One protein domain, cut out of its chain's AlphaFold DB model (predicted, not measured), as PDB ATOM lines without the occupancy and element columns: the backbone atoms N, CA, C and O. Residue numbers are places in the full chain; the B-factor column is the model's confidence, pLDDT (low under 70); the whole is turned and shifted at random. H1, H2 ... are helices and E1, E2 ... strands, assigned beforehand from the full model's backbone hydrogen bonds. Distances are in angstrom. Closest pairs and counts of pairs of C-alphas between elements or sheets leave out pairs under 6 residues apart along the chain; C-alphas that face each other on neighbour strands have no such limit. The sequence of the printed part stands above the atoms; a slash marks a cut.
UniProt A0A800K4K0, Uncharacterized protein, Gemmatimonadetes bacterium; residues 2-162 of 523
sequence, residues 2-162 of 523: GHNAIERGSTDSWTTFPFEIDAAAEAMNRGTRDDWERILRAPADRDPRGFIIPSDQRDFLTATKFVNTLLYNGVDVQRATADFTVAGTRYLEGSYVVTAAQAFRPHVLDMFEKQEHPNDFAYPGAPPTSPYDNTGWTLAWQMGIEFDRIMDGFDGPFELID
ATOM      1  N   GLY A   2     -41.278 -26.021 -16.282       89.25
ATOM      2  CA  GLY A   2     -40.477 -24.939 -16.885       89.25
ATOM      3  C   GLY A   2     -41.040 -24.303 -18.167       89.25
ATOM      4  O   GLY A   2     -41.026 -23.088 -18.276       89.25
ATOM      5  N   HIS A   3     -41.611 -25.081 -19.099       93.81
ATOM      6  CA  HIS A   3     -42.164 -24.526 -20.349       93.81
ATOM      7  C   HIS A   3     -43.245 -23.454 -20.117       93.81
ATOM      8  O   HIS A   3     -43.163 -22.374 -20.688       93.81
ATOM      9  N   ASN A   4     -44.196 -23.711 -19.211       94.81
ATOM     10  CA  ASN A   4     -45.248 -22.746 -18.875       94.81
ATOM     11  C   ASN A   4     -44.679 -21.487 -18.200       94.81
ATOM     12  O   ASN A   4     -45.223 -20.400 -18.364       94.81
ATOM     13  N   ALA A   5     -43.616 -21.636 -17.403       95.94
ATOM     14  CA  ALA A   5     -42.943 -20.510 -16.762       95.94
ATOM     15  C   ALA A   5     -42.247 -19.622 -17.803       95.94
ATOM     16  O   ALA A   5     -42.438 -18.411 -17.783       95.94
ATOM     17  N   ILE A   6     -41.539 -20.236 -18.757       96.81
ATOM     18  CA  ILE A   6     -40.906 -19.544 -19.885       96.81
ATOM     19  C   ILE A   6     -41.962 -18.795 -20.705       96.81
ATOM     20  O   ILE A   6     -41.829 -17.594 -20.910       96.81
ATOM     21  N   GLU A   7     -43.047 -19.467 -21.103       96.44
ATOM     22  CA  GLU A   7     -44.136 -18.853 -21.877       96.44
ATOM     23  C   GLU A   7     -44.747 -17.643 -21.154       96.44
ATOM     24  O   GLU A   7     -44.882 -16.570 -21.743       96.44
ATOM     25  N   ARG A   8     -45.040 -17.766 -19.852       95.50
ATOM     26  CA  ARG A   8     -45.523 -16.640 -19.032       95.50
ATOM     27  C   ARG A   8     -44.506 -15.508 -18.932       95.50
ATOM     28  O   ARG A   8     -44.884 -14.348 -18.957       95.50
ATOM     29  N   GLY A   9     -43.217 -15.814 -18.841       95.56
ATOM     30  CA  GLY A   9     -42.176 -14.791 -18.879       95.56
ATOM     31  C   GLY A   9     -42.109 -14.059 -20.221       95.56
ATOM     32  O   GLY A   9     -41.811 -12.868 -20.245       95.56
ATOM     33  N   SER A  10     -42.464 -14.728 -21.322       95.81
ATOM     34  CA  SER A  10     -42.432 -14.183 -22.687       95.81
ATOM     35  C   SER A  10     -43.731 -13.510 -23.169       95.81
ATOM     36  O   SER A  10     -43.665 -12.686 -24.076       95.81
ATOM     37  N   THR A  11     -44.904 -13.824 -22.597       95.31
ATOM     38  CA  THR A  11     -46.225 -13.229 -22.956       95.31
ATOM     39  C   THR A  11     -46.993 -12.630 -21.774       95.31
ATOM     40  O   THR A  11     -46.680 -12.969 -20.642       95.31
ATOM     41  N   ASP A  12     -47.909 -11.669 -21.985       95.81
ATOM     42  CA  ASP A  12     -48.452 -10.901 -20.849       95.81
ATOM     43  C   ASP A  12     -49.146 -11.873 -19.894       95.81
ATOM     44  O   ASP A  12     -49.903 -12.754 -20.312       95.81
ATOM     45  N   SER A  13     -48.809 -11.766 -18.615       95.25
ATOM     46  CA  SER A  13     -49.183 -12.743 -17.602       95.25
ATOM     47  C   SER A  13     -49.499 -12.038 -16.298       95.25
ATOM     48  O   SER A  13     -48.912 -11.000 -16.020       95.25
ATOM     49  N   TRP A  14     -50.377 -12.636 -15.503       93.81
ATOM     50  CA  TRP A  14     -50.841 -12.090 -14.236       93.81
ATOM     51  C   TRP A  14     -50.739 -13.167 -13.171       93.81
ATOM     52  O   TRP A  14     -51.202 -14.299 -13.381       93.81
ATOM     53  N   THR A  15     -50.147 -12.816 -12.039       89.56
ATOM     54  CA  THR A  15     -50.231 -13.601 -10.816       89.56
ATOM     55  C   THR A  15     -51.401 -13.076 -10.001       89.56
ATOM     56  O   THR A  15     -51.319 -12.012  -9.415       89.56
ATOM     57  N   THR A  16     -52.507 -13.823  -9.993       86.94
ATOM     58  CA  THR A  16     -53.690 -13.440  -9.217       86.94
ATOM     59  C   THR A  16     -53.526 -13.834  -7.754       86.94
ATOM     60  O   THR A  16     -53.330 -15.016  -7.447       86.94
ATOM     61  N   PHE A  17     -53.694 -12.870  -6.858       83.00
ATOM     62  CA  PHE A  17     -53.645 -13.061  -5.415       83.00
ATOM     63  C   PHE A  17     -55.052 -13.113  -4.793       83.00
ATOM     64  O   PHE A  17     -55.998 -12.532  -5.331       83.00
ATOM     65  N   PRO A  18     -55.234 -13.786  -3.638       80.81
ATOM     66  CA  PRO A  18     -56.547 -13.906  -2.997       80.81
ATOM     67  C   PRO A  18     -57.248 -12.568  -2.717       80.81
ATOM     68  O   PRO A  18     -58.444 -12.452  -2.958       80.81
ATOM     69  N   PHE A  19     -56.515 -11.540  -2.282       79.56
ATOM     70  CA  PHE A  19     -57.108 -10.233  -1.978       79.56
ATOM     71  C   PHE A  19     -57.630  -9.508  -3.228       79.56
ATOM     72  O   PHE A  19     -58.591  -8.753  -3.133       79.56
ATOM     73  N   GLU A  20     -57.039  -9.743  -4.404       84.75
ATOM     74  CA  GLU A  20     -57.531  -9.179  -5.667       84.75
ATOM     75  C   GLU A  20     -58.866  -9.814  -6.048       84.75
ATOM     76  O   GLU A  20     -59.751  -9.144  -6.576       84.75
ATOM     77  N   ILE A  21     -59.033 -11.104  -5.738       85.44
ATOM     78  CA  ILE A  21     -60.301 -11.814  -5.916       85.44
ATOM     79  C   ILE A  21     -61.354 -11.229  -4.974       85.44
ATOM     80  O   ILE A  21     -62.462 -10.944  -5.427       85.44
ATOM     81  N   ASP A  22     -61.011 -11.012  -3.703       83.19
ATOM     82  CA  ASP A  22     -61.920 -10.420  -2.716       83.19
ATOM     83  C   ASP A  22     -62.311  -8.984  -3.107       83.19
ATOM     84  O   ASP A  22     -63.497  -8.664  -3.189       83.19
ATOM     85  N   ALA A  23     -61.338  -8.145  -3.471       85.38
ATOM     86  CA  ALA A  23     -61.575  -6.777  -3.931       85.38
ATOM     87  C   ALA A  23     -62.425  -6.737  -5.213       85.38
ATOM     88  O   ALA A  23     -63.350  -5.930  -5.335       85.38
ATOM     89  N   ALA A  24     -62.166  -7.637  -6.166       87.31
ATOM     90  CA  ALA A  24     -62.975  -7.770  -7.373       87.31
ATOM     91  C   ALA A  24     -64.409  -8.236  -7.055       87.31
ATOM     92  O   ALA A  24     -65.365  -7.741  -7.663       87.31
ATOM     93  N   ALA A  25     -64.580  -9.144  -6.085       86.44
ATOM     94  CA  ALA A  25     -65.888  -9.601  -5.617       86.44
ATOM     95  C   ALA A  25     -66.703  -8.446  -5.021       86.44
ATOM     96  O   ALA A  25     -67.878  -8.275  -5.365       86.44
ATOM     97  N   GLU A  26     -66.075  -7.636  -4.168       86.31
ATOM     98  CA  GLU A  26     -66.685  -6.464  -3.540       86.31
ATOM     99  C   GLU A  26     -67.061  -5.394  -4.569       86.31
ATOM    100  O   GLU A  26     -68.179  -4.877  -4.544       86.31
ATOM    101  N   ALA A  27     -66.166  -5.106  -5.518       85.94
ATOM    102  CA  ALA A  27     -66.386  -4.087  -6.540       85.94
ATOM    103  C   ALA A  27     -67.536  -4.432  -7.501       85.94
ATOM    104  O   ALA A  27     -68.250  -3.538  -7.962       85.94
ATOM    105  N   MET A  28     -67.728  -5.716  -7.827       87.12
ATOM    106  CA  MET A  28     -68.722  -6.146  -8.818       87.12
ATOM    107  C   MET A  28     -70.052  -6.619  -8.223       87.12
ATOM    108  O   MET A  28     -71.063  -6.546  -8.922       87.12
ATOM    109  N   ASN A  29     -70.088  -7.113  -6.977       73.94
ATOM    110  CA  ASN A  29     -71.225  -7.779  -6.305       73.94
ATOM    111  C   ASN A  29     -71.720  -9.076  -7.006       73.94
ATOM    112  O   ASN A  29     -71.881 -10.118  -6.371       73.94
ATOM    113  N   ARG A  30     -71.925  -9.056  -8.332       81.50
ATOM    114  CA  ARG A  30     -72.080 -10.209  -9.239       81.50
ATOM    115  C   ARG A  30     -71.469  -9.874 -10.605       81.50
ATOM    116  O   ARG A  30     -71.890  -8.907 -11.228       81.50
ATOM    117  N   GLY A  31     -70.555 -10.711 -11.098       84.44
ATOM    118  CA  GLY A  31     -69.903 -10.542 -12.406       84.44
ATOM    119  C   GLY A  31     -70.007 -11.781 -13.297       84.44
ATOM    120  O   GLY A  31     -70.139 -12.906 -12.804       84.44
ATOM    121  N   THR A  32     -69.953 -11.578 -14.613       92.06
ATOM    122  CA  THR A  32     -69.744 -12.656 -15.593       92.06
ATOM    123  C   THR A  32     -68.276 -13.085 -15.613       92.06
ATOM    124  O   THR A  32     -67.420 -12.393 -15.068       92.06
ATOM    125  N   ARG A  33     -67.952 -14.212 -16.261       91.06
ATOM    126  CA  ARG A  33     -66.550 -14.626 -16.457       91.06
ATOM    127  C   ARG A  33     -65.709 -13.511 -17.095       91.06
ATOM    128  O   ARG A  33     -64.596 -13.279 -16.641       91.06
ATOM    129  N   ASP A  34     -66.260 -12.818 -18.087       92.81
ATOM    130  CA  ASP A  34     -65.560 -11.751 -18.805       92.81
ATOM    131  C   ASP A  34     -65.283 -10.546 -17.894       92.81
ATOM    132  O   ASP A  34     -64.251  -9.891 -18.027       92.81
ATOM    133  N   ASP A  35     -66.161 -10.273 -16.922       91.38
ATOM    134  CA  ASP A  35     -65.926  -9.228 -15.921       91.38
ATOM    135  C   ASP A  35     -64.764  -9.584 -14.991       91.38
ATOM    136  O   ASP A  35     -63.887  -8.750 -14.763       91.38
ATOM    137  N   TRP A  36     -64.718 -10.829 -14.510       90.94
ATOM    138  CA  TRP A  36     -63.604 -11.330 -13.700       90.94
ATOM    139  C   TRP A  36     -62.287 -11.320 -14.473       90.94
ATOM    140  O   TRP A  36     -61.278 -10.862 -13.944       90.94
ATOM    141  N   GLU A  37     -62.287 -11.783 -15.727       91.06
ATOM    142  CA  GLU A  37     -61.091 -11.758 -16.574       91.06
ATOM    143  C   GLU A  37     -60.617 -10.327 -16.831       91.06
ATOM    144  O   GLU A  37     -59.422 -10.068 -16.751       91.06
ATOM    145  N   ARG A  38     -61.530  -9.382 -17.078       90.62
ATOM    146  CA  ARG A  38     -61.185  -7.971 -17.292       90.62
ATOM    147  C   ARG A  38     -60.573  -7.313 -16.055       90.62
ATOM    148  O   ARG A  38     -59.680  -6.489 -16.218       90.62
ATOM    149  N   ILE A  39     -61.065  -7.621 -14.851       90.75
ATOM    150  CA  ILE A  39     -60.553  -7.024 -13.607       90.75
ATOM    151  C   ILE A  39     -59.235  -7.675 -13.186       90.75
ATOM    152  O   ILE A  39     -58.256  -6.969 -12.996       90.75
ATOM    153  N   LEU A  40     -59.180  -9.007 -13.109       91.62
ATOM    154  CA  LEU A  40     -58.000  -9.737 -12.620       91.62
ATOM    155  C   LEU A  40     -56.851  -9.804 -13.639       91.62
ATOM    156  O   LEU A  40     -55.796 -10.366 -13.351       91.62
ATOM    157  N   ARG A  41     -57.067  -9.299 -14.859       92.62
ATOM    158  CA  ARG A  41     -56.045  -9.194 -15.910       92.62
ATOM    159  C   ARG A  41     -55.935  -7.774 -16.448       92.62
ATOM    160  O   ARG A  41     -55.709  -7.570 -17.643       92.62
ATOM    161  N   ALA A  42     -56.143  -6.782 -15.586       91.62
ATOM    162  CA  ALA A  42     -55.933  -5.398 -15.970       91.62
ATOM    163  C   ALA A  42     -54.467  -5.207 -16.418       91.62
ATOM    164  O   ALA A  42     -53.552  -5.696 -15.755       91.62
ATOM    165  N   PRO A  43     -54.192  -4.502 -17.532       92.12
ATOM    166  CA  PRO A  43     -52.825  -4.349 -18.041       92.12
ATOM    167  C   PRO A  43     -51.829  -3.718 -17.057       92.12
ATOM    168  O   PRO A  43     -50.629  -3.932 -17.200       92.12
ATOM    169  N   ALA A  44     -52.317  -2.943 -16.083       90.44
ATOM    170  CA  ALA A  44     -51.495  -2.330 -15.040       90.44
ATOM    171  C   ALA A  44     -50.946  -3.351 -14.025       90.44
ATOM    172  O   ALA A  44     -49.872  -3.126 -13.476       90.44
ATOM    173  N   ASP A  45     -51.637  -4.480 -13.852       89.81
ATOM    174  CA  ASP A  45     -51.335  -5.503 -12.842       89.81
ATOM    175  C   ASP A  45     -50.597  -6.708 -13.448       89.81
ATOM    176  O   ASP A  45     -50.498  -7.772 -12.842       89.81
ATOM    177  N   ARG A  46     -50.111  -6.578 -14.691       94.50
ATOM    178  CA  ARG A  46     -49.330  -7.640 -15.332       94.50
ATOM    179  C   ARG A  46     -48.000  -7.825 -14.607       94.50
ATOM    180  O   ARG A  46     -47.386  -6.863 -14.155       94.50
ATOM    181  N   ASP A  47     -47.525  -9.060 -14.574       95.75
ATOM    182  CA  ASP A  47     -46.209  -9.401 -14.049       95.75
ATOM    183  C   ASP A  47     -45.096  -8.841 -14.966       95.75
ATOM    184  O   ASP A  47     -45.270  -8.785 -16.192       95.75
ATOM    185  N   PRO A  48     -43.919  -8.492 -14.417       97.06
ATOM    186  CA  PRO A  48     -42.784  -8.021 -15.206       97.06
ATOM    187  C   PRO A  48     -42.180  -9.107 -16.117       97.06
ATOM    188  O   PRO A  48     -42.226 -10.311 -15.845       97.06
ATOM    189  N   ARG A  49     -41.550  -8.656 -17.205       97.56
ATOM    190  CA  ARG A  49     -40.748  -9.443 -18.165       97.56
ATOM    191  C   ARG A  49     -39.349  -9.739 -17.708       97.56
ATOM    192  O   ARG A  49     -38.699 -10.628 -18.255       97.56
ATOM    193  N   GLY A  50     -38.883  -8.980 -16.743       98.12
ATOM    194  CA  GLY A  50     -37.565  -9.108 -16.185       98.12
ATOM    195  C   GLY A  50     -37.228  -7.890 -15.360       98.12
ATOM    196  O   GLY A  50     -38.020  -6.951 -15.234       98.12
ATOM    197  N   PHE A  51     -36.031  -7.947 -14.815       98.75
ATOM    198  CA  PHE A  51     -35.499  -6.975 -13.890       98.75
ATOM    199  C   PHE A  51     -34.117  -6.560 -14.369       98.75
ATOM    200  O   PHE A  51     -33.353  -7.402 -14.853       98.75
ATOM    201  N   ILE A  52     -33.806  -5.276 -14.243       98.81
ATOM    202  CA  ILE A  52     -32.467  -4.748 -14.504       98.81
ATOM    203  C   ILE A  52     -31.933  -4.188 -13.193       98.81
ATOM    204  O   ILE A  52     -32.606  -3.388 -12.552       98.81
ATOM    205  N   ILE A  53     -30.742  -4.627 -12.800       98.75
ATOM    206  CA  ILE A  53     -30.012  -4.171 -11.616       98.75
ATOM    207  C   ILE A  53     -28.892  -3.248 -12.123       98.75
ATOM    208  O   ILE A  53     -27.920  -3.758 -12.697       98.75
ATOM    209  N   PRO A  54     -29.019  -1.916 -11.970       98.31
ATOM    210  CA  PRO A  54     -28.048  -0.962 -12.501       98.31
ATOM    211  C   PRO A  54     -26.673  -1.121 -11.844       98.31
ATOM    212  O   PRO A  54     -26.583  -1.297 -10.625       98.31
ATOM    213  N   SER A  55     -25.603  -1.065 -12.641       97.19
ATOM    214  CA  SER A  55     -24.218  -1.173 -12.149       97.19
ATOM    215  C   SER A  55     -23.680   0.083 -11.465       97.19
ATOM    216  O   SER A  55     -22.643   0.019 -10.809       97.19
ATOM    217  N   ASP A  56     -24.377   1.207 -11.590       95.19
ATOM    218  CA  ASP A  56     -24.043   2.504 -10.999       95.19
ATOM    219  C   ASP A  56     -24.747   2.783  -9.665       95.19
ATOM    220  O   ASP A  56     -24.553   3.852  -9.086       95.19
ATOM    221  N   GLN A  57     -25.518   1.824  -9.139       94.81
ATOM    222  CA  GLN A  57     -26.050   1.929  -7.783       94.81
ATOM    223  C   GLN A  57     -24.914   1.944  -6.754       94.81
ATOM    224  O   GLN A  57     -23.883   1.286  -6.920       94.81
ATOM    225  N   ARG A  58     -25.131   2.658  -5.648       91.69
ATOM    226  CA  ARG A  58     -24.102   2.922  -4.632       91.69
ATOM    227  C   ARG A  58     -23.424   1.654  -4.099       91.69
ATOM    228  O   ARG A  58     -22.200   1.614  -4.015       91.69
ATOM    229  N   ASP A  59     -24.203   0.634  -3.732       95.31
ATOM    230  CA  ASP A  59     -23.692  -0.642  -3.207       95.31
ATOM    231  C   ASP A  59     -23.924  -1.796  -4.197       95.31
ATOM    232  O   ASP A  59     -24.634  -2.775  -3.942       95.31
ATOM    233  N   PHE A  60     -23.294  -1.687  -5.368       96.44
ATOM    234  CA  PHE A  60     -23.333  -2.742  -6.383       96.44
ATOM    235  C   PHE A  60     -22.664  -4.058  -5.928       96.44
ATOM    236  O   PHE A  60     -22.925  -5.133  -6.481       96.44
ATOM    237  N   LEU A  61     -21.826  -4.015  -4.886       96.81
ATOM    238  CA  LEU A  61     -21.218  -5.209  -4.296       96.81
ATOM    239  C   LEU A  61     -22.264  -6.051  -3.562       96.81
ATOM    240  O   LEU A  61     -22.330  -7.267  -3.767       96.81
ATOM    241  N   THR A  62     -23.154  -5.417  -2.796       97.56
ATOM    242  CA  THR A  62     -24.334  -6.085  -2.232       97.56
ATOM    243  C   THR A  62     -25.263  -6.608  -3.336       97.56
ATOM    244  O   THR A  62     -25.718  -7.752  -3.257       97.56
ATOM    245  N   ALA A  63     -25.470  -5.858  -4.424       97.62
ATOM    246  CA  ALA A  63     -26.235  -6.342  -5.579       97.62
ATOM    247  C   ALA A  63     -25.612  -7.590  -6.236       97.62
ATOM    248  O   ALA A  63     -26.317  -8.524  -6.621       97.62
ATOM    249  N   THR A  64     -24.282  -7.671  -6.281       97.38
ATOM    250  CA  THR A  64     -23.559  -8.860  -6.758       97.38
ATOM    251  C   THR A  64     -23.753 -10.063  -5.822       97.38
ATOM    252  O   THR A  64     -23.936 -11.186  -6.293       97.38
ATOM    253  N   LYS A  65     -23.802  -9.857  -4.497       97.38
ATOM    254  CA  LYS A  65     -24.142 -10.917  -3.519       97.38
ATOM    255  C   LYS A  65     -25.580 -11.424  -3.702       97.38
ATOM    256  O   LYS A  65     -25.829 -12.630  -3.613       97.38
ATOM    257  N   PHE A  66     -26.514 -10.530  -4.025       98.06
ATOM    258  CA  PHE A  66     -27.884 -10.901  -4.380       98.06
ATOM    259  C   PHE A  66     -27.919 -11.758  -5.655       98.06
ATOM    260  O   PHE A  66     -28.522 -12.831  -5.657       98.06
ATOM    261  N   VAL A  67     -27.200 -11.354  -6.707       98.25
ATOM    262  CA  VAL A  67     -27.073 -12.144  -7.946       98.25
ATOM    263  C   VAL A  67     -26.477 -13.522  -7.683       98.25
ATOM    264  O   VAL A  67     -27.009 -14.512  -8.177       98.25
ATOM    265  N   ASN A  68     -25.450 -13.630  -6.839       97.31
ATOM    266  CA  ASN A  68     -24.925 -14.932  -6.428       97.31
ATOM    267  C   ASN A  68     -25.991 -15.805  -5.759       97.31
ATOM    268  O   ASN A  68     -26.044 -17.004  -6.019       97.31
ATOM    269  N   THR A  69     -26.878 -15.220  -4.950       96.50
ATOM    270  CA  THR A  69     -27.998 -15.963  -4.353       96.50
ATOM    271  C   THR A  69     -28.944 -16.508  -5.426       96.50
ATOM    272  O   THR A  69     -29.374 -17.656  -5.328       96.50
ATOM    273  N   LEU A  70     -29.228 -15.737  -6.480       97.88
ATOM    274  CA  LEU A  70     -30.023 -16.202  -7.621       97.88
ATOM    275  C   LEU A  70     -29.326 -17.350  -8.371       97.88
ATOM    276  O   LEU A  70     -29.937 -18.398  -8.596       97.88
ATOM    277  N   LEU A  71     -28.040 -17.186  -8.690       97.56
ATOM    278  CA  LEU A  71     -27.235 -18.188  -9.396       97.56
ATOM    279  C   LEU A  71     -27.144 -19.504  -8.607       97.56
ATOM    280  O   LEU A  71     -27.357 -20.575  -9.173       97.56
ATOM    281  N   TYR A  72     -26.937 -19.444  -7.284       95.94
ATOM    282  CA  TYR A  72     -26.947 -20.629  -6.409       95.94
ATOM    283  C   TYR A  72     -28.269 -21.407  -6.462       95.94
ATOM    284  O   TYR A  72     -28.276 -22.620  -6.253       95.94
ATOM    285  N   ASN A  73     -29.380 -20.729  -6.754       95.06
ATOM    286  CA  ASN A  73     -30.705 -21.334  -6.881       95.06
ATOM    287  C   ASN A  73     -31.066 -21.714  -8.331       95.06
ATOM    288  O   ASN A  73     -32.186 -22.160  -8.583       95.06
ATOM    289  N   GLY A  74     -30.127 -21.587  -9.276       94.88
ATOM    290  CA  GLY A  74     -30.301 -21.983 -10.675       94.88
ATOM    291  C   GLY A  74     -31.093 -20.990 -11.526       94.88
ATOM    292  O   GLY A  74     -31.633 -21.379 -12.560       94.88
ATOM    293  N   VAL A  75     -31.203 -19.735 -11.086       97.75
ATOM    294  CA  VAL A  75     -31.767 -18.648 -11.898       97.75
ATOM    295  C   VAL A  75     -30.732 -18.203 -12.922       97.75
ATOM    296  O   VAL A  75     -29.597 -17.891 -12.565       97.75
ATOM    297  N   ASP A  76     -31.152 -18.103 -14.180       97.81
ATOM    298  CA  ASP A  76     -30.343 -17.522 -15.243       97.81
ATOM    299  C   ASP A  76     -30.258 -16.005 -15.034       97.81
ATOM    300  O   ASP A  76     -31.277 -15.299 -15.054       97.81
ATOM    301  N   VAL A  77     -29.036 -15.507 -14.851       98.56
ATOM    302  CA  VAL A  77     -28.724 -14.078 -14.753       98.56
ATOM    303  C   VAL A  77     -27.754 -13.713 -15.866       98.56
ATOM    304  O   VAL A  77     -26.821 -14.452 -16.174       98.56
ATOM    305  N   GLN A  78     -27.983 -12.566 -16.484       98.50
ATOM    306  CA  GLN A  78     -27.142 -12.020 -17.533       98.50
ATOM    307  C   GLN A  78     -26.415 -10.765 -17.046       98.50
ATOM    308  O   GLN A  78     -26.848 -10.106 -16.100       98.50
ATOM    309  N   ARG A  79     -25.329 -10.409 -17.726       98.25
ATOM    310  CA  ARG A  79     -24.596  -9.153 -17.557       98.25
ATOM    311  C   ARG A  79     -24.591  -8.382 -18.871       98.25
ATOM    312  O   ARG A  79     -24.415  -8.969 -19.934       98.25
ATOM    313  N   ALA A  80     -24.758  -7.068 -18.809       98.44
ATOM    314  CA  ALA A  80     -24.591  -6.208 -19.973       98.44
ATOM    315  C   ALA A  80     -23.102  -6.027 -20.318       98.44
ATOM    316  O   ALA A  80     -22.317  -5.609 -19.471       98.44
ATOM    317  N   THR A  81     -22.716  -6.294 -21.566       98.19
ATOM    318  CA  THR A  81     -21.339  -6.147 -22.078       98.19
ATOM    319  C   THR A  81     -21.074  -4.783 -22.719       98.19
ATOM    320  O   THR A  81     -20.001  -4.553 -23.266       98.19
ATOM    321  N   ALA A  82     -22.082  -3.912 -22.756       98.50
ATOM    322  CA  ALA A  82     -21.994  -2.526 -23.195       98.50
ATOM    323  C   ALA A  82     -23.204  -1.751 -22.660       98.50
ATOM    324  O   ALA A  82     -24.225  -2.350 -22.312       98.50
ATOM    325  N   ASP A  83     -23.112  -0.421 -22.656       98.62
ATOM    326  CA  ASP A  83     -24.249   0.451 -22.367       98.62
ATOM    327  C   ASP A  83     -25.444   0.145 -23.281       98.62
ATOM    328  O   ASP A  83     -25.298  -0.074 -24.489       98.62
ATOM    329  N   PHE A  84     -26.649   0.192 -22.719       98.62
ATOM    330  CA  PHE A  84     -27.885  -0.092 -23.444       98.62
ATOM    331  C   PHE A  84     -29.051   0.758 -22.929       98.62
ATOM    332  O   PHE A  84     -28.914   1.558 -22.004       98.62
ATOM    333  N   THR A  85     -30.210   0.672 -23.583       98.44
ATOM    334  CA  THR A  85     -31.398   1.451 -23.209       98.44
ATOM    335  C   THR A  85     -32.644   0.589 -23.305       98.44
ATOM    336  O   THR A  85     -32.890  -0.029 -24.339       98.44
ATOM    337  N   VAL A  86     -33.448   0.586 -22.244       97.94
ATOM    338  CA  VAL A  86     -34.735  -0.117 -22.168       97.94
ATOM    339  C   VAL A  86     -35.763   0.842 -21.584       97.94
ATOM    340  O   VAL A  86     -35.475   1.559 -20.635       97.94
ATOM    341  N   ALA A  87     -36.949   0.909 -22.195       93.81
ATOM    342  CA  ALA A  87     -38.047   1.786 -21.763       93.81
ATOM    343  C   ALA A  87     -37.670   3.279 -21.582       93.81
ATOM    344  O   ALA A  87     -38.326   4.005 -20.843       93.81
ATOM    345  N   GLY A  88     -36.638   3.758 -22.289       95.44
ATOM    346  CA  GLY A  88     -36.151   5.140 -22.191       95.44
ATOM    347  C   GLY A  88     -35.116   5.385 -21.086       95.44
ATOM    348  O   GLY A  88     -34.542   6.471 -21.048       95.44
ATOM    349  N   THR A  89     -34.823   4.384 -20.254       98.00
ATOM    350  CA  THR A  89     -33.756   4.422 -19.248       98.00
ATOM    351  C   THR A  89     -32.472   3.847 -19.833       98.00
ATOM    352  O   THR A  89     -32.486   2.783 -20.459       98.00
ATOM    353  N   ARG A  90     -31.356   4.562 -19.664       98.19
ATOM    354  CA  ARG A  90     -30.020   4.085 -20.040       98.19
ATOM    355  C   ARG A  90     -29.416   3.315 -18.871       98.19
ATOM    356  O   ARG A  90     -29.412   3.826 -17.761       98.19
ATOM    357  N   TYR A  91     -28.842   2.158 -19.165       98.56
ATOM    358  CA  TYR A  91     -28.117   1.319 -18.216       98.56
ATOM    359  C   TYR A  91     -26.671   1.172 -18.677       98.56
ATOM    360  O   TYR A  91     -26.412   1.077 -19.883       98.56
ATOM    361  N   LEU A  92     -25.739   1.186 -17.727       98.25
ATOM    362  CA  LEU A  92     -24.313   1.086 -18.019       98.25
ATOM    363  C   LEU A  92     -23.877  -0.370 -18.205       98.25
ATOM    364  O   LEU A  92     -24.512  -1.303 -17.696       98.25
ATOM    365  N   GLU A  93     -22.763  -0.555 -18.914       97.94
ATOM    366  CA  GLU A  93     -22.016  -1.814 -18.931       97.94
ATOM    367  C   GLU A  93     -21.853  -2.387 -17.508       97.94
ATOM    368  O   GLU A  93     -21.690  -1.665 -16.520       97.94
ATOM    369  N   GLY A  94     -21.944  -3.711 -17.391       97.00
ATOM    370  CA  GLY A  94     -21.855  -4.426 -16.122       97.00
ATOM    371  C   GLY A  94     -23.178  -4.569 -15.370       97.00
ATOM    372  O   GLY A  94     -23.231  -5.390 -14.459       97.00
ATOM    373  N   SER A  95     -24.243  -3.850 -15.752       98.50
ATOM    374  CA  SER A  95     -25.573  -4.020 -15.138       98.50
ATOM    375  C   SER A  95     -26.047  -5.471 -15.265       98.50
ATOM    376  O   SER A  95     -25.852  -6.100 -16.314       98.50
ATOM    377  N   TYR A  96     -26.685  -6.007 -14.222       98.69
ATOM    378  CA  TYR A  96     -27.240  -7.360 -14.272       98.69
ATOM    379  C   TYR A  96     -28.664  -7.351 -14.815       98.69
ATOM    380  O   TYR A  96     -29.445  -6.433 -14.564       98.69
ATOM    381  N   VAL A  97     -29.016  -8.403 -15.545       98.75
ATOM    382  CA  VAL A  97     -30.319  -8.572 -16.181       98.75
ATOM    383  C   VAL A  97     -30.878  -9.938 -15.808       98.75
ATOM    384  O   VAL A  97     -30.259 -10.969 -16.065       98.75
ATOM    385  N   VAL A  98     -32.071  -9.959 -15.221       98.62
ATOM    386  CA  VAL A  98     -32.781 -11.192 -14.860       98.62
ATOM    387  C   VAL A  98     -34.082 -11.240 -15.641       98.62
ATOM    388  O   VAL A  98     -35.056 -10.572 -15.296       98.62
ATOM    389  N   THR A  99     -34.119 -12.017 -16.720       98.00
ATOM    390  CA  THR A  99     -35.342 -12.153 -17.521       98.00
ATOM    391  C   THR A  99     -36.325 -13.107 -16.845       98.00
ATOM    392  O   THR A  99     -35.944 -14.120 -16.266       98.00
ATOM    393  N   ALA A 100     -37.622 -12.822 -16.931       97.31
ATOM    394  CA  ALA A 100     -38.669 -13.699 -16.410       97.31
ATOM    395  C   ALA A 100     -38.928 -14.906 -17.330       97.31
ATOM    396  O   ALA A 100     -39.585 -15.860 -16.921       97.31
ATOM    397  N   ALA A 101     -38.436 -14.886 -18.575       96.75
ATOM    398  CA  ALA A 101     -38.613 -15.935 -19.585       96.75
ATOM    399  C   ALA A 101     -37.715 -17.165 -19.347       96.75
ATOM    400  O   ALA A 101     -37.007 -17.620 -20.239       96.75
ATOM    401  N   GLN A 102     -37.772 -17.726 -18.139       96.69
ATOM    402  CA  GLN A 102     -36.955 -18.860 -17.711       96.69
ATOM    403  C   GLN A 102     -37.748 -19.846 -16.843       96.69
ATOM    404  O   GLN A 102     -38.821 -19.538 -16.318       96.69
ATOM    405  N   ALA A 103     -37.228 -21.067 -16.686       96.00
ATOM    406  CA  ALA A 103     -37.919 -22.128 -15.952       96.00
ATOM    407  C   ALA A 103     -38.156 -21.774 -14.470       96.00
ATOM    408  O   ALA A 103     -39.180 -22.170 -13.908       96.00
ATOM    409  N   PHE A 104     -37.246 -21.002 -13.873       95.81
ATOM    410  CA  PHE A 104     -37.284 -20.557 -12.479       95.81
ATOM    411  C   PHE A 104     -38.037 -19.235 -12.267       95.81
ATOM    412  O   PHE A 104     -37.948 -18.649 -11.191       95.81
ATOM    413  N   ARG A 105     -38.841 -18.781 -13.241       96.06
ATOM    414  CA  ARG A 105     -39.643 -17.547 -13.143       96.06
ATOM    415  C   ARG A 105     -40.355 -17.339 -11.796       96.06
ATOM    416  O   ARG A 105     -40.292 -16.218 -11.307       96.06
ATOM    417  N   PRO A 106     -41.036 -18.336 -11.185       94.50
ATOM    418  CA  PRO A 106     -41.686 -18.117  -9.892       94.50
ATOM    419  C   PRO A 106     -40.700 -17.676  -8.808       94.50
ATOM    420  O   PRO A 106     -40.975 -16.728  -8.089       94.50
ATOM    421  N   HIS A 107     -39.515 -18.295  -8.765       95.62
ATOM    422  CA  HIS A 107     -38.479 -17.916  -7.813       95.62
ATOM    423  C   HIS A 107     -37.924 -16.516  -8.100       95.62
ATOM    424  O   HIS A 107     -37.717 -15.751  -7.167       95.62
ATOM    425  N   VAL A 108     -37.750 -16.145  -9.377       97.31
ATOM    426  CA  VAL A 108     -37.382 -14.768  -9.754       97.31
ATOM    427  C   VAL A 108     -38.399 -13.777  -9.184       97.31
ATOM    428  O   VAL A 108     -38.008 -12.849  -8.484       97.31
ATOM    429  N   LEU A 109     -39.698 -13.988  -9.419       96.06
ATOM    430  CA  LEU A 109     -40.728 -13.098  -8.876       96.06
ATOM    431  C   LEU A 109     -40.690 -13.049  -7.343       96.06
ATOM    432  O   LEU A 109     -40.709 -11.955  -6.794       96.06
ATOM    433  N   ASP A 110     -40.532 -14.180  -6.652       94.19
ATOM    434  CA  ASP A 110     -40.456 -14.209  -5.181       94.19
ATOM    435  C   ASP A 110     -39.287 -13.380  -4.608       94.19
ATOM    436  O   ASP A 110     -39.361 -12.914  -3.466       94.19
ATOM    437  N   MET A 111     -38.192 -13.231  -5.367       97.06
ATOM    438  CA  MET A 111     -36.990 -12.507  -4.938       97.06
ATOM    439  C   MET A 111     -37.064 -10.995  -5.169       97.06
ATOM    440  O   MET A 111     -36.434 -10.256  -4.409       97.06
ATOM    441  N   PHE A 112     -37.823 -10.541  -6.171       97.94
ATOM    442  CA  PHE A 112     -37.926  -9.126  -6.554       97.94
ATOM    443  C   PHE A 112     -39.273  -8.478  -6.213       97.94
ATOM    444  O   PHE A 112     -39.324  -7.284  -5.923       97.94
ATOM    445  N   GLU A 113     -40.369  -9.230  -6.261       95.50
ATOM    446  CA  GLU A 113     -41.723  -8.697  -6.130       95.50
ATOM    447  C   GLU A 113     -42.254  -8.798  -4.701       95.50
ATOM    448  O   GLU A 113     -41.742  -9.527  -3.844       95.50
ATOM    449  N   LYS A 114     -43.341  -8.060  -4.459       93.19
ATOM    450  CA  LYS A 114     -44.085  -8.134  -3.209       93.19
ATOM    451  C   LYS A 114     -44.612  -9.543  -2.993       93.19
ATOM    452  O   LYS A 114     -45.300 -10.089  -3.850       93.19
ATOM    453  N   GLN A 115     -44.367 -10.085  -1.810       91.00
ATOM    454  CA  GLN A 115     -45.117 -11.231  -1.316       91.00
ATOM    455  C   GLN A 115     -46.359 -10.733  -0.598       91.00
ATOM    456  O   GLN A 115     -46.286  -9.802   0.203       91.00
ATOM    457  N   GLU A 116     -47.482 -11.378  -0.871       87.62
ATOM    458  CA  GLU A 116     -48.766 -11.069  -0.259       87.62
ATOM    459  C   GLU A 116     -49.291 -12.342   0.386       87.62
ATOM    460  O   GLU A 116     -49.625 -13.316  -0.298       87.62
ATOM    461  N   HIS A 117     -49.333 -12.357   1.714       88.69
ATOM    462  CA  HIS A 117     -49.851 -13.500   2.450       88.69
ATOM    463  C   HIS A 117     -51.327 -13.257   2.794       88.69
ATOM    464  O   HIS A 117     -51.678 -12.182   3.285       88.69
ATOM    465  N   PRO A 118     -52.213 -14.242   2.564       84.94
ATOM    466  CA  PRO A 118     -53.626 -14.075   2.853       84.94
ATOM    467  C   PRO A 118     -53.870 -13.858   4.348       84.94
ATOM    468  O   PRO A 118     -53.164 -14.386   5.209       84.94
ATOM    469  N   ASN A 119     -54.934 -13.122   4.642       84.75
ATOM    470  CA  ASN A 119     -55.486 -13.007   5.982       84.75
ATOM    471  C   ASN A 119     -55.990 -14.382   6.460       84.75
ATOM    472  O   ASN A 119     -57.016 -14.865   5.979       84.75
ATOM    473  N   ASP A 120     -55.279 -15.013   7.399       87.12
ATOM    474  CA  ASP A 120     -55.624 -16.343   7.919       87.12
ATOM    475  C   ASP A 120     -56.251 -16.252   9.317       87.12
ATOM    476  O   ASP A 120     -55.581 -15.992  10.322       87.12
ATOM    477  N   PHE A 121     -57.563 -16.481   9.374       90.19
ATOM    478  CA  PHE A 121     -58.370 -16.446  10.589       90.19
ATOM    479  C   PHE A 121     -59.298 -17.660  10.656       90.19
ATOM    480  O   PHE A 121     -59.941 -18.018   9.671       90.19
ATOM    481  N   ALA A 122     -59.463 -18.252  11.843       88.75
ATOM    482  CA  ALA A 122     -60.367 -19.394  12.023       88.75
ATOM    483  C   ALA A 122     -61.856 -19.043  11.790       88.75
ATOM    484  O   ALA A 122     -62.643 -19.900  11.391       88.75
ATOM    485  N   TYR A 123     -62.248 -17.800  12.084       88.12
ATOM    486  CA  TYR A 123     -63.570 -17.210  11.842       88.12
ATOM    487  C   TYR A 123     -63.478 -15.673  11.973       88.12
ATOM    488  O   TYR A 123     -62.507 -15.181  12.556       88.12
ATOM    489  N   PRO A 124     -64.459 -14.888  11.483       84.00
ATOM    490  CA  PRO A 124     -64.447 -13.430  11.633       84.00
ATOM    491  C   PRO A 124     -64.310 -12.988  13.099       84.00
ATOM    492  O   PRO A 124     -65.122 -13.363  13.944       84.00
ATOM    493  N   GLY A 125     -63.277 -12.195  13.396       83.50
ATOM    494  CA  GLY A 125     -62.956 -11.732  14.751       83.50
ATOM    495  C   GLY A 125     -62.136 -12.710  15.602       83.50
ATOM    496  O   GLY A 125     -61.856 -12.400  16.758       83.50
ATOM    497  N   ALA A 126     -61.747 -13.875  15.072       89.75
ATOM    498  CA  ALA A 126     -60.739 -14.722  15.707       89.75
ATOM    499  C   ALA A 126     -59.348 -14.068  15.619       89.75
ATOM    500  O   ALA A 126     -59.076 -13.353  14.652       89.75
ATOM    501  N   PRO A 127     -58.434 -14.351  16.562       89.62
ATOM    502  CA  PRO A 127     -57.043 -13.967  16.394       89.62
ATOM    503  C   PRO A 127     -56.427 -14.624  15.144       89.62
ATOM    504  O   PRO A 127     -56.786 -15.761  14.819       89.62
ATOM    505  N   PRO A 128     -55.464 -13.947  14.489       91.44
ATOM    506  CA  PRO A 128     -54.691 -14.489  13.379       91.44
ATOM    507  C   PRO A 128     -54.096 -15.865  13.684       91.44
ATOM    508  O   PRO A 128     -53.443 -16.065  14.727       91.44
ATOM    509  N   THR A 129     -54.270 -16.791  12.743       91.19
ATOM    510  CA  THR A 129     -53.545 -18.059  12.717       91.19
ATOM    511  C   THR A 129     -52.085 -17.761  12.402       91.19
ATOM    512  O   THR A 129     -51.763 -17.131  11.399       91.19
ATOM    513  N   SER A 130     -51.174 -18.185  13.279       89.12
ATOM    514  CA  SER A 130     -49.752 -17.979  13.016       89.12
ATOM    515  C   SER A 130     -49.290 -18.827  11.824       89.12
ATOM    516  O   SER A 130     -49.552 -20.033  11.824       89.12
ATOM    517  N   PRO A 131     -48.564 -18.236  10.860       89.31
ATOM    518  CA  PRO A 131     -47.903 -18.992   9.802       89.31
ATOM    519  C   PRO A 131     -46.820 -19.906  10.390       89.31
ATOM    520  O   PRO A 131     -46.398 -19.749  11.540       89.31
ATOM    521  N   TYR A 132     -46.367 -20.874   9.590       86.19
ATOM    522  CA  TYR A 132     -45.271 -21.765   9.981       86.19
ATOM    523  C   TYR A 132     -43.945 -21.006  10.193       86.19
ATOM    524  O   TYR A 132     -43.201 -21.336  11.115       86.19
ATOM    525  N   ASP A 133     -43.674 -19.997   9.360       88.75
ATOM    526  CA  ASP A 133     -42.473 -19.144   9.379       88.75
ATOM    527  C   ASP A 133     -42.866 -17.687   9.030       88.75
ATOM    528  O   ASP A 133     -44.036 -17.326   9.155       88.75
ATOM    529  N   ASN A 134     -41.924 -16.844   8.604       91.88
ATOM    530  CA  ASN A 134     -42.192 -15.493   8.097       91.88
ATOM    531  C   ASN A 134     -43.151 -15.483   6.894       91.88
ATOM    532  O   ASN A 134     -43.221 -16.438   6.123       91.88
ATOM    533  N   THR A 135     -43.837 -14.360   6.703       93.19
ATOM    534  CA  THR A 135     -44.774 -14.128   5.590       93.19
ATOM    535  C   THR A 135     -44.212 -13.252   4.482       93.19
ATOM    536  O   THR A 135     -44.735 -13.295   3.375       93.19
ATOM    537  N   GLY A 136     -43.168 -12.470   4.766       91.62
ATOM    538  CA  GLY A 136     -42.445 -11.665   3.789       91.62
ATOM    539  C   GLY A 136     -40.946 -11.933   3.847       91.62
ATOM    540  O   GLY A 136     -40.332 -11.839   4.911       91.62
ATOM    541  N   TRP A 137     -40.356 -12.251   2.695       89.25
ATOM    542  CA  TRP A 137     -38.918 -12.490   2.543       89.25
ATOM    543  C   TRP A 137     -38.343 -11.975   1.215       89.25
ATOM    544  O   TRP A 137     -37.316 -12.488   0.776       89.25
ATOM    545  N   THR A 138     -38.962 -10.977   0.567       96.31
ATOM    546  CA  THR A 138     -38.463 -10.415  -0.704       96.31
ATOM    547  C   THR A 138     -37.029  -9.924  -0.529       96.31
ATOM    548  O   THR A 138     -36.765  -8.912   0.126       96.31
ATOM    549  N   LEU A 139     -36.085 -10.705  -1.054       97.19
ATOM    550  CA  LEU A 139     -34.675 -10.581  -0.708       97.19
ATOM    551  C   LEU A 139     -34.065  -9.313  -1.303       97.19
ATOM    552  O   LEU A 139     -33.270  -8.672  -0.624       97.19
ATOM    553  N   ALA A 140     -34.488  -8.903  -2.503       98.12
ATOM    554  CA  ALA A 140     -34.008  -7.672  -3.128       98.12
ATOM    555  C   ALA A 140     -34.233  -6.445  -2.222       98.12
ATOM    556  O   ALA A 140     -33.336  -5.623  -2.039       98.12
ATOM    557  N   TRP A 141     -35.397  -6.362  -1.570       97.81
ATOM    558  CA  TRP A 141     -35.700  -5.275  -0.637       97.81
ATOM    559  C   TRP A 141     -34.935  -5.385   0.675       97.81
ATOM    560  O   TRP A 141     -34.420  -4.376   1.145       97.81
ATOM    561  N   GLN A 142     -34.810  -6.589   1.243       97.62
ATOM    562  CA  GLN A 142     -34.009  -6.809   2.454       97.62
ATOM    563  C   GLN A 142     -32.531  -6.458   2.236       97.62
ATOM    564  O   GLN A 142     -31.887  -5.884   3.111       97.62
ATOM    565  N   MET A 143     -31.987  -6.776   1.061       98.19
ATOM    566  CA  MET A 143     -30.613  -6.437   0.696       98.19
ATOM    567  C   MET A 143     -30.442  -4.966   0.301       98.19
ATOM    568  O   MET A 143     -29.308  -4.528   0.154       98.19
ATOM    569  N   GLY A 144     -31.532  -4.202   0.171       97.00
ATOM    570  CA  GLY A 144     -31.486  -2.777  -0.155       97.00
ATOM    571  C   GLY A 144     -30.973  -2.484  -1.565       97.00
ATOM    572  O   GLY A 144     -30.409  -1.417  -1.778       97.00
ATOM    573  N   ILE A 145     -31.131  -3.422  -2.507       97.25
ATOM    574  CA  ILE A 145     -30.620  -3.256  -3.873       97.25
ATOM    575  C   ILE A 145     -31.589  -2.445  -4.734       97.25
ATOM    576  O   ILE A 145     -32.812  -2.539  -4.590       97.25
ATOM    577  N   GLU A 146     -31.034  -1.689  -5.674       97.50
ATOM    578  CA  GLU A 146     -31.795  -0.951  -6.677       97.50
ATOM    579  C   GLU A 146     -32.016  -1.820  -7.918       97.50
ATOM    580  O   GLU A 146     -31.097  -2.487  -8.409       97.50
ATOM    581  N   PHE A 147     -33.250  -1.827  -8.423       98.31
ATOM    582  CA  PHE A 147     -33.621  -2.546  -9.636       98.31
ATOM    583  C   PHE A 147     -34.869  -1.947 -10.288       98.31
ATOM    584  O   PHE A 147     -35.763  -1.440  -9.609       98.31
ATOM    585  N   ASP A 148     -34.965  -2.103 -11.606       98.38
ATOM    586  CA  ASP A 148     -36.125  -1.702 -12.393       98.38
ATOM    587  C   ASP A 148     -36.941  -2.909 -12.845       98.38
ATOM    588  O   ASP A 148     -36.403  -3.894 -13.356       98.38
ATOM    589  N   ARG A 149     -38.266  -2.803 -12.711       97.75
ATOM    590  CA  ARG A 149     -39.235  -3.750 -13.279       97.75
ATOM    591  C   ARG A 149     -39.453  -3.405 -14.746       97.75
ATOM    592  O   ARG A 149     -39.955  -2.326 -15.061       97.75
ATOM    593  N   ILE A 150     -39.136  -4.324 -15.651       97.69
ATOM    594  CA  ILE A 150     -39.357  -4.121 -17.083       97.69
ATOM    595  C   ILE A 150     -40.628  -4.845 -17.501       97.69
ATOM    596  O   ILE A 150     -40.715  -6.066 -17.418       97.69
ATOM    597  N   MET A 151     -41.630  -4.089 -17.949       96.38
ATOM    598  CA  MET A 151     -42.963  -4.635 -18.233       96.38
ATOM    599  C   MET A 151     -43.119  -5.164 -19.664       96.38
ATOM    600  O   MET A 151     -43.983  -5.999 -19.918       96.38
ATOM    601  N   ASP A 152     -42.284  -4.705 -20.597       95.94
ATOM    602  CA  ASP A 152     -42.309  -5.106 -22.009       95.94
ATOM    603  C   ASP A 152     -41.097  -5.962 -22.379       95.94
ATOM    604  O   ASP A 152     -40.106  -6.001 -21.656       95.94
ATOM    605  N   GLY A 153     -41.199  -6.719 -23.475       94.75
ATOM    606  CA  GLY A 153     -40.080  -7.534 -23.947       94.75
ATOM    607  C   GLY A 153     -38.884  -6.648 -24.295       94.75
ATOM    608  O   GLY A 153     -39.049  -5.618 -24.950       94.75
ATOM    609  N   PHE A 154     -37.693  -7.048 -23.861       97.06
ATOM    610  CA  PHE A 154     -36.465  -6.287 -24.058       97.06
ATOM    611  C   PHE A 154     -35.294  -7.216 -24.375       97.06
ATOM    612  O   PHE A 154     -35.324  -8.402 -24.051       97.06
ATOM    613  N   ASP A 155     -34.290  -6.659 -25.042       96.31
ATOM    614  CA  ASP A 155     -33.055  -7.334 -25.431       96.31
ATOM    615  C   ASP A 155     -31.912  -6.307 -25.418       96.31
ATOM    616  O   ASP A 155     -32.153  -5.094 -25.364       96.31
ATOM    617  N   GLY A 156     -30.674  -6.774 -25.462       96.62
ATOM    618  CA  GLY A 156     -29.494  -5.931 -25.370       96.62
ATOM    619  C   GLY A 156     -28.199  -6.720 -25.540       96.62
ATOM    620  O   GLY A 156     -28.218  -7.907 -25.865       96.62
ATOM    621  N   PRO A 157     -27.046  -6.064 -25.359       98.06
ATOM    622  CA  PRO A 157     -25.744  -6.715 -25.412       98.06
ATOM    623  C   PRO A 157     -25.528  -7.523 -24.125       98.06
ATOM    624  O   PRO A 157     -24.761  -7.123 -23.257       98.06
ATOM    625  N   PHE A 158     -26.275  -8.612 -23.957       98.19
ATOM    626  CA  PHE A 158     -26.289  -9.409 -22.736       98.19
ATOM    627  C   PHE A 158     -25.497 -10.701 -22.915       98.19
ATOM    628  O   PHE A 158     -25.626 -11.395 -23.924       98.19
ATOM    629  N   GLU A 159     -24.718 -11.059 -21.904       97.94
ATOM    630  CA  GLU A 159     -24.062 -12.359 -21.794       97.94
ATOM    631  C   GLU A 159     -24.589 -13.109 -20.570       97.94
ATOM    632  O   GLU A 159     -24.838 -12.503 -19.530       97.94
ATOM    633  N   LEU A 160     -24.785 -14.424 -20.688       98.12
ATOM    634  CA  LEU A 160     -25.182 -15.262 -19.557       98.12
ATOM    635  C   LEU A 160     -24.005 -15.410 -18.585       98.12
ATOM    636  O   LEU A 160     -22.882 -15.660 -19.019       98.12
ATOM    637  N   ILE A 161     -24.279 -15.305 -17.288       97.56
ATOM    638  CA  ILE A 161     -23.328 -15.661 -16.235       97.56
ATOM    639  C   ILE A 161     -23.468 -17.164 -15.986       97.56
ATOM    640  O   ILE A 161     -24.527 -17.632 -15.574       97.56
ATOM    641  N   ASP A 162     -22.419 -17.922 -16.294       92.56
ATOM    642  CA  ASP A 162     -22.431 -19.387 -16.322       92.56
ATOM    643  C   ASP A 162     -21.995 -20.052 -15.006       92.56
ATOM    644  O   ASP A 162     -22.199 -21.256 -14.842       92.56
TER     645      ASP A 162
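Overview. This is residues 2 to 162 of the 523 residues of an uncharacterized protein of Gemmatimonadetes bacterium (UniProt A0A800K4K0). A small twisted sheet of five short strands has H5 packed slantwise over E1 and E5 while H4 only grazes it, and from this body two arms reach away the same way with a gap between them: one made by H2 and H3, the other by the long loop of residues 113 to 138. The small hairpin E3 and E4 lies at the far end, and the tips of the arms, residues 29 to 34 and 122 to 127, stick out. The 161 printed residues have six named helices and seven named strands, in the order H1 H2 H3 E1 H4 E2 E3 E4 E5 H5 H6 E6 E7; the class is mixed, with under half of the residues in named elements. The sheet's order is E6 E1 E5 E2 E7, antiparallel. The whole is only just compact, close to loose: radius of gyration of the C-alphas 18.2 A, spans 54 by 36 by 29 A.

Arrangement. Start at H1, residues 2 to 10, which touches H5, residues 105 to 112, at Ala 5 and Arg 105, closest C-alphas 5.7 A apart. H2, residues 18 to 28, touches H3, residues 33 to 40, at Ala 24 and Ile 39, 6.7 A, at a steep tilt of 59 degrees. E1, residues 50 to 53, pairs with E5, residues 96 to 99, N 51 to O 98 at 2.8 A, and with E6, residues 148 to 150, N 148 to O 52 at 2.8 A. H4, residues 60 to 72, only grazes the sheet. E2, residues 78 to 80, pairs with E5, N 78 to O 97 at 2.8 A, and with E7, residues 158 to 160, N 79 to O 159 at 2.8 A. E3, residues 84 to 86, and E4, residues 89 to 91, form a hairpin, N 89 to O 86 at 2.9 A. H5 lies over E1 and E5 at a height over the sheet of 9.5 A and touches H6, residues 139 to 142, at Met 111 and Leu 139, 5.2 A. E1, H4, E2 and E5, H5 H6, E6 are split strand-helix-strand units, two same-way strands with another between them, each with a right-handed crossover. In H1 to H5 every O i to N i+4 pair is within hydrogen-bond range; H6 is too short for one.

Along the chain. Find C-alpha 2 at (-40.477, -24.939, -16.885), where H1 begins and runs 12.4 A. H2 spans 15.6 A and H4 18.2 A, from C-alpha 60 at (-23.333, -2.742, -6.383). E7 ends at C-alpha 160, (-25.182, -15.262, -19.557).

Size, cuts and confidence. The farthest C-alphas, Ala 82 and Gly 125, are 56.6 A apart. The printed part has no cut; the link H5 to H6 is long. No printed residue is under 70 in pLDDT.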